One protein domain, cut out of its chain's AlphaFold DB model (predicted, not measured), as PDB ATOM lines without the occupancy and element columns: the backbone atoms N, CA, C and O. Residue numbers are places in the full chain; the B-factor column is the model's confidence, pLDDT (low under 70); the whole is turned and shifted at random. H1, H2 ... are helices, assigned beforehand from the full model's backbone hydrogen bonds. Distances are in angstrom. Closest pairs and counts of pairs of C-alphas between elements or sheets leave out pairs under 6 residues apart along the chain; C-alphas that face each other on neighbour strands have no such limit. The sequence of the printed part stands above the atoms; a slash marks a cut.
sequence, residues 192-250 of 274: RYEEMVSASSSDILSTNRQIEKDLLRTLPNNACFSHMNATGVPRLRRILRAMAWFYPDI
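This is residues 192 to 250 of the 274 residues of the protein "Small G protein signaling modulator 3 homolog" of Hirondellea gigas (UniProt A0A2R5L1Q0). A slightly splayed helical hairpin of H2 and H3 has a long loop, residues 216 to 231, at one end, while the short helix H1 packs crosswise on H3 towards the other end. H3 lies between H1 and H2, and H1 reaches H3 but stays away from H2. The printed part has 59 residues with three named helices, in the order H1, H2, H3, and no named strand, and its class is all helix. The whole is compact, with a radius of gyration of the C-alphas of 11.7 A, and spans 30 by 22 by 17 A.

H1 takes residues 193 to 199 and begins with C-alpha 193 at (-99.899, 4.091, -13.455); it measures 9.9 A from first to last C-alpha. After five residues comes H2, residues 205 to 215, 15.4 A long from first to last C-alpha, with C-alpha 205 at (-91.114, -11.995, -3.752). Residues 216 to 231 hold no named element. H3, residues 232 to 246, is the longest helix, 21.1 A from first to last C-alpha, and ends with C-alpha 246 at (-94.916, 2.820, -4.462).

H3 touches both H1 and H2. The closest C-alphas of H1 and H3 are those of Val 197 and Ala 242, 5.2 A apart. The lines of H1 and H3 stand about perpendicular, at 73 degrees. H1 and H2 are apart, though they follow each other along the chain. H2 and H3 form a helical hairpin and run opposite ways. Their lines stand at a steep tilt of 37 degrees, only just past shallow. Their closest C-alphas are those of Leu 215, the last residue of H2, and Val 233, the second of H3, 6.7 A apart. In H1, H2 and H3 every O i to N i+4 pair is within hydrogen-bond range.

The two C-alphas farthest apart are those of Glu 195 in H1 and Asn 221 in the stretch between H2 and H3, 32.4 A from each other. The first and last printed C-alphas, those of Arg 192 and Ile 250, are 19.9 A apart. The printed part has no cut. The link from H1 to H2 is tight, and the link from H2 to H3, 16 residues, is long. The C-alphas of residues 216 to 231 lie 11 to 19 A from the mean of the C-alphas. The mean pLDDT of the printed part is 83.6; residues 202 to 205, of which 205 belongs to H2, and residues 249 to 250 are under 70, where the confidence of the model is low.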
ATOM      1  N   ARG A 192     -96.816   7.852 -13.870       88.88
ATOM      2  CA  ARG A 192     -98.033   7.258 -14.422       88.88
ATOM      3  C   ARG A 192     -98.272   5.872 -13.834       88.88
ATOM      4  O   ARG A 192     -97.375   5.221 -13.307       88.88
ATOM      5  N   TYR A 193     -99.518   5.420 -13.926       88.50
ATOM      6  CA  TYR A 193     -99.899   4.091 -13.455       88.50
ATOM      7  C   TYR A 193     -99.194   2.977 -14.244       88.50
ATOM      8  O   TYR A 193     -98.705   2.038 -13.633       88.50
ATOM      9  N   GLU A 194     -99.084   3.110 -15.569       89.56
ATOM     10  CA  GLU A 194     -98.360   2.163 -16.437       89.56
ATOM     11  C   GLU A 194     -96.907   1.967 -16.002       89.56
ATOM     12  O   GLU A 194     -96.465   0.840 -15.801       89.56
ATOM     13  N   GLU A 195     -96.198   3.074 -15.776       89.12
ATOM     14  CA  GLU A 195     -94.802   3.072 -15.334       89.12
ATOM     15  C   GLU A 195     -94.659   2.352 -13.980       89.12
ATOM     16  O   GLU A 195     -93.747   1.556 -13.782       89.12
ATOM     17  N   MET A 196     -95.605   2.577 -13.061       88.50
ATOM     18  CA  MET A 196     -95.638   1.914 -11.756       88.50
ATOM     19  C   MET A 196     -95.923   0.411 -11.862       88.50
ATOM     20  O   MET A 196     -95.314  -0.379 -11.147       88.50
ATOM     21  N   VAL A 197     -96.850   0.004 -12.736       90.00
ATOM     22  CA  VAL A 197     -97.175  -1.413 -12.956       90.00
ATOM     23  C   VAL A 197     -95.979  -2.143 -13.559       90.00
ATOM     24  O   VAL A 197     -95.611  -3.198 -13.041       90.00
ATOM     25  N   SER A 198     -95.354  -1.559 -14.585       88.31
ATOM     26  CA  SER A 198     -94.153  -2.107 -15.220       88.31
ATOM     27  C   SER A 198     -93.032  -2.299 -14.192       88.31
ATOM     28  O   SER A 198     -92.613  -3.429 -13.944       88.31
ATOM     29  N   ALA A 199     -92.675  -1.241 -13.454       85.94
ATOM     30  CA  ALA A 199     -91.628  -1.298 -12.430       85.94
ATOM     31  C   ALA A 199     -91.933  -2.286 -11.287       85.94
ATOM     32  O   ALA A 199     -91.032  -2.924 -10.753       85.94
ATOM     33  N   SER A 200     -93.206  -2.455 -10.910       85.25
ATOM     34  CA  SER A 200     -93.601  -3.393  -9.847       85.25
ATOM     35  C   SER A 200     -93.611  -4.867 -10.271       85.25
ATOM     36  O   SER A 200     -93.837  -5.741  -9.433       85.25
ATOM     37  N   SER A 201     -93.414  -5.167 -11.559       79.25
ATOM     38  CA  SER A 201     -93.520  -6.535 -12.081       79.25
ATOM     39  C   SER A 201     -92.315  -7.408 -11.721       79.25
ATOM     40  O   SER A 201     -92.472  -8.621 -11.578       79.25
ATOM     41  N   SER A 202     -91.143  -6.800 -11.521       69.19
ATOM     42  CA  SER A 202     -89.884  -7.475 -11.183       69.19
ATOM     43  C   SER A 202     -89.625  -7.606  -9.674       69.19
ATOM     44  O   SER A 202     -88.772  -8.396  -9.268       69.19
ATOM     45  N   ASP A 203     -90.370  -6.885  -8.828       66.00
ATOM     46  CA  ASP A 203     -89.969  -6.614  -7.443       66.00
ATOM     47  C   ASP A 203     -90.784  -7.368  -6.359       66.00
ATOM     48  O   ASP A 203     -91.978  -7.639  -6.492       66.00
ATOM     49  N   ILE A 204     -90.106  -7.674  -5.240       64.62
ATOM     50  CA  ILE A 204     -90.602  -8.157  -3.925       64.62
ATOM     51  C   ILE A 204     -91.348  -9.518  -3.891       64.62
ATOM     52  O   ILE A 204     -92.568  -9.616  -3.730       64.62
ATOM     53  N   LEU A 205     -90.587 -10.621  -3.876       66.94
ATOM     54  CA  LEU A 205     -91.114 -11.995  -3.752       66.94
ATOM     55  C   LEU A 205     -91.951 -12.259  -2.482       66.94
ATOM     56  O   LEU A 205     -92.879 -13.068  -2.510       66.94
ATOM     57  N   SER A 206     -91.621 -11.643  -1.342       77.25
ATOM     58  CA  SER A 206     -92.358 -11.840  -0.081       77.25
ATOM     59  C   SER A 206     -93.737 -11.184  -0.121       77.25
ATOM     60  O   SER A 206     -94.738 -11.858   0.119       77.25
ATOM     61  N   THR A 207     -93.802  -9.907  -0.495       80.25
ATOM     62  CA  THR A 207     -95.054  -9.153  -0.626       80.25
ATOM     63  C   THR A 207     -95.940  -9.719  -1.728       80.25
ATOM     64  O   THR A 207     -97.138  -9.868  -1.510       80.25
ATOM     65  N   ASN A 208     -95.373 -10.158  -2.856       81.69
ATOM     66  CA  ASN A 208     -96.145 -10.820  -3.909       81.69
ATOM     67  C   ASN A 208     -96.823 -12.101  -3.410       81.69
ATOM     68  O   ASN A 208     -98.012 -12.295  -3.655       81.69
ATOM     69  N   ARG A 209     -96.111 -12.947  -2.651       83.06
ATOM     70  CA  ARG A 209     -96.704 -14.159  -2.054       83.06
ATOM     71  C   ARG A 209     -97.843 -13.833  -1.090       83.06
ATOM     72  O   ARG A 209     -98.845 -14.545  -1.087       83.06
ATOM     73  N   GLN A 210     -97.701 -12.772  -0.298       86.00
ATOM     74  CA  GLN A 210     -98.753 -12.337   0.616       86.00
ATOM     75  C   GLN A 210     -99.973 -11.793  -0.140       86.00
ATOM     76  O   GLN A 210    -101.093 -12.199   0.152       86.00
ATOM     77  N   ILE A 211     -99.758 -10.972  -1.174       87.94
ATOM     78  CA  ILE A 211    -100.827 -10.478  -2.050       87.94
ATOM     79  C   ILE A 211    -101.598 -11.654  -2.661       87.94
ATOM     80  O   ILE A 211    -102.814 -11.699  -2.521       87.94
ATOM     81  N   GLU A 212    -100.929 -12.643  -3.270       86.19
ATOM     82  CA  GLU A 212    -101.624 -13.799  -3.871       86.19
ATOM     83  C   GLU A 212    -102.478 -14.577  -2.860       86.19
ATOM     84  O   GLU A 212    -103.570 -15.040  -3.195       86.19
ATOM     85  N   LYS A 213    -102.011 -14.694  -1.611       85.00
ATOM     86  CA  LYS A 213    -102.757 -15.348  -0.531       85.00
ATOM     87  C   LYS A 213    -104.013 -14.564  -0.137       85.00
ATOM     88  O   LYS A 213    -105.035 -15.176   0.180       85.00
ATOM     89  N   ASP A 214    -103.944 -13.236  -0.161       86.38
ATOM     90  CA  ASP A 214    -105.037 -12.359   0.263       86.38
ATOM     91  C   ASP A 214    -106.050 -12.081  -0.861       86.38
ATOM     92  O   ASP A 214    -107.234 -11.864  -0.581       86.38
ATOM     93  N   LEU A 215    -105.641 -12.174  -2.134       84.00
ATOM     94  CA  LEU A 215    -106.507 -11.922  -3.297       84.00
ATOM     95  C   LEU A 215    -107.796 -12.755  -3.261       84.00
ATOM     96  O   LEU A 215    -108.886 -12.202  -3.390       84.00
ATOM     97  N   LEU A 216    -107.691 -14.064  -3.012       73.75
ATOM     98  CA  LEU A 216    -108.853 -14.963  -2.977       73.75
ATOM     99  C   LEU A 216    -109.672 -14.868  -1.682       73.75
ATOM    100  O   LEU A 216    -110.771 -15.407  -1.600       73.75
ATOM    101  N   ARG A 217    -109.152 -14.181  -0.659       78.00
ATOM    102  CA  ARG A 217    -109.851 -13.962   0.616       78.00
ATOM    103  C   ARG A 217    -110.597 -12.630   0.656       78.00
ATOM    104  O   ARG A 217    -111.339 -12.398   1.604       78.00
ATOM    105  N   THR A 218    -110.396 -11.760  -0.338       71.12
ATOM    106  CA  THR A 218    -110.912 -10.386  -0.301       71.12
ATOM    107  C   THR A 218    -112.429 -10.351  -0.501       71.12
ATOM    108  O   THR A 218    -113.106  -9.652   0.243       71.12
ATOM    109  N   LEU A 219    -112.971 -11.113  -1.467       77.69
ATOM    110  CA  LEU A 219    -114.403 -11.133  -1.817       77.69
ATOM    111  C   LEU A 219    -114.844 -12.512  -2.366       77.69
ATOM    112  O   LEU A 219    -115.170 -12.621  -3.549       77.69
ATOM    113  N   PRO A 220    -114.867 -13.574  -1.539       75.94
ATOM    114  CA  PRO A 220    -115.086 -14.950  -2.013       75.94
ATOM    115  C   PRO A 220    -116.454 -15.159  -2.683       75.94
ATOM    116  O   PRO A 220    -116.570 -15.936  -3.627       75.94
ATOM    117  N   ASN A 221    -117.474 -14.415  -2.244       82.06
ATOM    118  CA  ASN A 221    -118.845 -14.540  -2.746       82.06
ATOM    119  C   ASN A 221    -119.144 -13.617  -3.937       82.06
ATOM    120  O   ASN A 221    -120.262 -13.630  -4.441       82.06
ATOM    121  N   ASN A 222    -118.183 -12.806  -4.391       87.00
ATOM    122  CA  ASN A 222    -118.370 -11.932  -5.546       87.00
ATOM    123  C   ASN A 222    -117.857 -12.614  -6.821       87.00
ATOM    124  O   ASN A 222    -116.697 -13.015  -6.894       87.00
ATOM    125  N   ALA A 223    -118.689 -12.709  -7.856       87.25
ATOM    126  CA  ALA A 223    -118.339 -13.377  -9.107       87.25
ATOM    127  C   ALA A 223    -117.114 -12.767  -9.809       87.25
ATOM    128  O   ALA A 223    -116.367 -13.497 -10.457       87.25
ATOM    129  N   CYS A 224    -116.841 -11.471  -9.630       88.06
ATOM    130  CA  CYS A 224    -115.666 -10.821 -10.214       88.06
ATOM    131  C   CYS A 224    -114.349 -11.219  -9.520       88.06
ATOM    132  O   CYS A 224    -113.279 -10.969 -10.077       88.06
ATOM    133  N   PHE A 225    -114.409 -11.830  -8.329       88.75
ATOM    134  CA  PHE A 225    -113.249 -12.164  -7.488       88.75
ATOM    135  C   PHE A 225    -113.243 -13.613  -6.967       88.75
ATOM    136  O   PHE A 225    -112.361 -13.981  -6.195       88.75
ATOM    137  N   SER A 226    -114.201 -14.441  -7.388       84.50
ATOM    138  CA  SER A 226    -114.470 -15.767  -6.809       84.50
ATOM    139  C   SER A 226    -113.374 -16.812  -7.048       84.50
ATOM    140  O   SER A 226    -113.251 -17.769  -6.289       84.50
ATOM    141  N   HIS A 227    -112.573 -16.656  -8.101       84.00
ATOM    142  CA  HIS A 227    -111.513 -17.594  -8.473       84.00
ATOM    143  C   HIS A 227    -110.334 -16.861  -9.117       84.00
ATOM    144  O   HIS A 227    -110.460 -15.725  -9.567       84.00
ATOM    145  N   MET A 228    -109.174 -17.518  -9.197       83.44
ATOM    146  CA  MET A 228    -107.904 -16.869  -9.565       83.44
ATOM    147  C   MET A 228    -107.889 -16.243 -10.970       83.44
ATOM    148  O   MET A 228    -107.143 -15.293 -11.216       83.44
ATOM    149  N   ASN A 229    -108.735 -16.757 -11.864       83.50
ATOM    150  CA  ASN A 229    -108.872 -16.295 -13.244       83.50
ATOM    151  C   ASN A 229    -110.071 -15.350 -13.451       83.50
ATOM    152  O   ASN A 229    -110.300 -14.909 -14.573       83.50
ATOM    153  N   ALA A 230    -110.822 -15.018 -12.394       87.00
ATOM    154  CA  ALA A 230    -111.955 -14.104 -12.492       87.00
ATOM    155  C   ALA A 230    -111.481 -12.703 -12.910       87.00
ATOM    156  O   ALA A 230    -110.409 -12.263 -12.492       87.00
ATOM    157  N   THR A 231    -112.295 -11.971 -13.682       90.00
ATOM    158  CA  THR A 231    -111.938 -10.673 -14.297       90.00
ATOM    159  C   THR A 231    -111.297  -9.665 -13.330       90.00
ATOM    160  O   THR A 231    -110.410  -8.897 -13.717       90.00
ATOM    161  N   GLY A 232    -111.736  -9.638 -12.068       88.94
ATOM    162  CA  GLY A 232    -111.280  -8.685 -11.058       88.94
ATOM    163  C   GLY A 232    -109.952  -9.039 -10.391       88.94
ATOM    164  O   GLY A 232    -109.204  -8.131 -10.023       88.94
ATOM    165  N   VAL A 233    -109.607 -10.324 -10.281       89.88
ATOM    166  CA  VAL A 233    -108.390 -10.782  -9.587       89.88
ATOM    167  C   VAL A 233    -107.096 -10.242 -10.212       89.88
ATOM    168  O   VAL A 233    -106.310  -9.632  -9.481       89.88
ATOM    169  N   PRO A 234    -106.835 -10.364 -11.531       89.75
ATOM    170  CA  PRO A 234    -105.608  -9.830 -12.118       89.75
ATOM    171  C   PRO A 234    -105.538  -8.300 -12.044       89.75
ATOM    172  O   PRO A 234    -104.447  -7.743 -11.942       89.75
ATOM    173  N   ARG A 235    -106.683  -7.605 -12.037       91.06
ATOM    174  CA  ARG A 235    -106.740  -6.145 -11.877       91.06
ATOM    175  C   ARG A 235    -106.370  -5.728 -10.454       91.06
ATOM    176  O   ARG A 235    -105.529  -4.850 -10.280       91.06
ATOM    177  N   LEU A 236    -106.949  -6.390  -9.453       91.31
ATOM    178  CA  LEU A 236    -106.641  -6.144  -8.045       91.31
ATOM    179  C   LEU A 236    -105.173  -6.456  -7.740       91.31
ATOM    180  O   LEU A 236    -104.501  -5.645  -7.110       91.31
ATOM    181  N   ARG A 237    -104.647  -7.565  -8.275       90.88
ATOM    182  CA  ARG A 237    -103.225  -7.926  -8.194       90.88
ATOM    183  C   ARG A 237    -102.324  -6.790  -8.668       90.88
ATOM    184  O   ARG A 237    -101.436  -6.382  -7.927       90.88
ATOM    185  N   ARG A 238    -102.557  -6.263  -9.877       91.69
ATOM    186  CA  ARG A 238    -101.744  -5.167 -10.435       91.69
ATOM    187  C   ARG A 238    -101.768  -3.930  -9.543       91.69
ATOM    188  O   ARG A 238    -100.713  -3.383  -9.248       91.69
ATOM    189  N   ILE A 239    -102.946  -3.531  -9.062       91.50
ATOM    190  CA  ILE A 239    -103.085  -2.356  -8.190       91.50
ATOM    191  C   ILE A 239    -102.353  -2.567  -6.861       91.50
ATOM    192  O   ILE A 239    -101.624  -1.679  -6.426       91.50
ATOM    193  N   LEU A 240    -102.520  -3.725  -6.217       90.25
ATOM    194  CA  LEU A 240    -101.881  -4.015  -4.931       90.25
ATOM    195  C   LEU A 240    -100.355  -4.074  -5.047       90.25
ATOM    196  O   LEU A 240     -99.667  -3.519  -4.193       90.25
ATOM    197  N   ARG A 241     -99.824  -4.682  -6.116       89.62
ATOM    198  CA  ARG A 241     -98.377  -4.723  -6.381       89.62
ATOM    199  C   ARG A 241     -97.807  -3.335  -6.645       89.62
ATOM    200  O   ARG A 241     -96.853  -2.935  -5.985       89.62
ATOM    201  N   ALA A 242     -98.450  -2.571  -7.526       89.56
ATOM    202  CA  ALA A 242     -98.069  -1.195  -7.824       89.56
ATOM    203  C   ALA A 242     -98.064  -0.324  -6.552       89.56
ATOM    204  O   ALA A 242     -97.117   0.417  -6.294       89.56
ATOM    205  N   MET A 243     -99.083  -0.469  -5.698       88.00
ATOM    206  CA  MET A 243     -99.173   0.249  -4.424       88.00
ATOM    207  C   MET A 243     -98.106  -0.181  -3.413       88.00
ATOM    208  O   MET A 243     -97.551   0.683  -2.737       88.00
ATOM    209  N   ALA A 244     -97.807  -1.478  -3.306       87.25
ATOM    210  CA  ALA A 244     -96.755  -1.985  -2.427       87.25
ATOM    211  C   ALA A 244     -95.367  -1.484  -2.847       87.25
ATOM    212  O   ALA A 244     -94.573  -1.086  -1.997       87.25
ATOM    213  N   TRP A 245     -95.105  -1.440  -4.154       85.38
ATOM    214  CA  TRP A 245     -93.879  -0.874  -4.712       85.38
ATOM    215  C   TRP A 245     -93.780   0.639  -4.463       85.38
ATOM    216  O   TRP A 245     -92.731   1.150  -4.074       85.38
ATOM    217  N   PHE A 246     -94.889   1.365  -4.629       84.19
ATOM    218  CA  PHE A 246     -94.916   2.820  -4.462       84.19
ATOM    219  C   PHE A 246     -94.853   3.271  -2.992       84.19
ATOM    220  O   PHE A 246     -94.351   4.360  -2.708       84.19
ATOM    221  N   TYR A 247     -95.339   2.450  -2.055       83.12
ATOM    222  CA  TYR A 247     -95.307   2.712  -0.613       83.12
ATOM    223  C   TYR A 247     -94.637   1.555   0.157       83.12
ATOM    224  O   TYR A 247     -95.313   0.839   0.904       83.12
ATOM    225  N   PRO A 248     -93.310   1.385   0.031       72.56
ATOM    226  CA  PRO A 248     -92.595   0.249   0.618       72.56
ATOM    227  C   PRO A 248     -92.701   0.207   2.150       72.56
ATOM    228  O   PRO A 248     -92.803  -0.869   2.730       72.56
ATOM    229  N   ASP A 249     -92.785   1.371   2.801       69.25
ATOM    230  CA  ASP A 249     -92.914   1.479   4.263       69.25
ATOM    231  C   ASP A 249     -94.300   1.049   4.783       69.25
ATOM    232  O   ASP A 249     -94.465   0.748   5.963       69.25
ATOM    233  N   ILE A 250     -95.312   1.016   3.908       65.50
ATOM    234  CA  ILE A 250     -96.687   0.596   4.233       65.50
ATOM    235  C   ILE A 250     -96.896  -0.889   3.885       65.50
ATOM    236  O   ILE A 250     -97.771  -1.541   4.454       65.50
TER     237      ILE A 250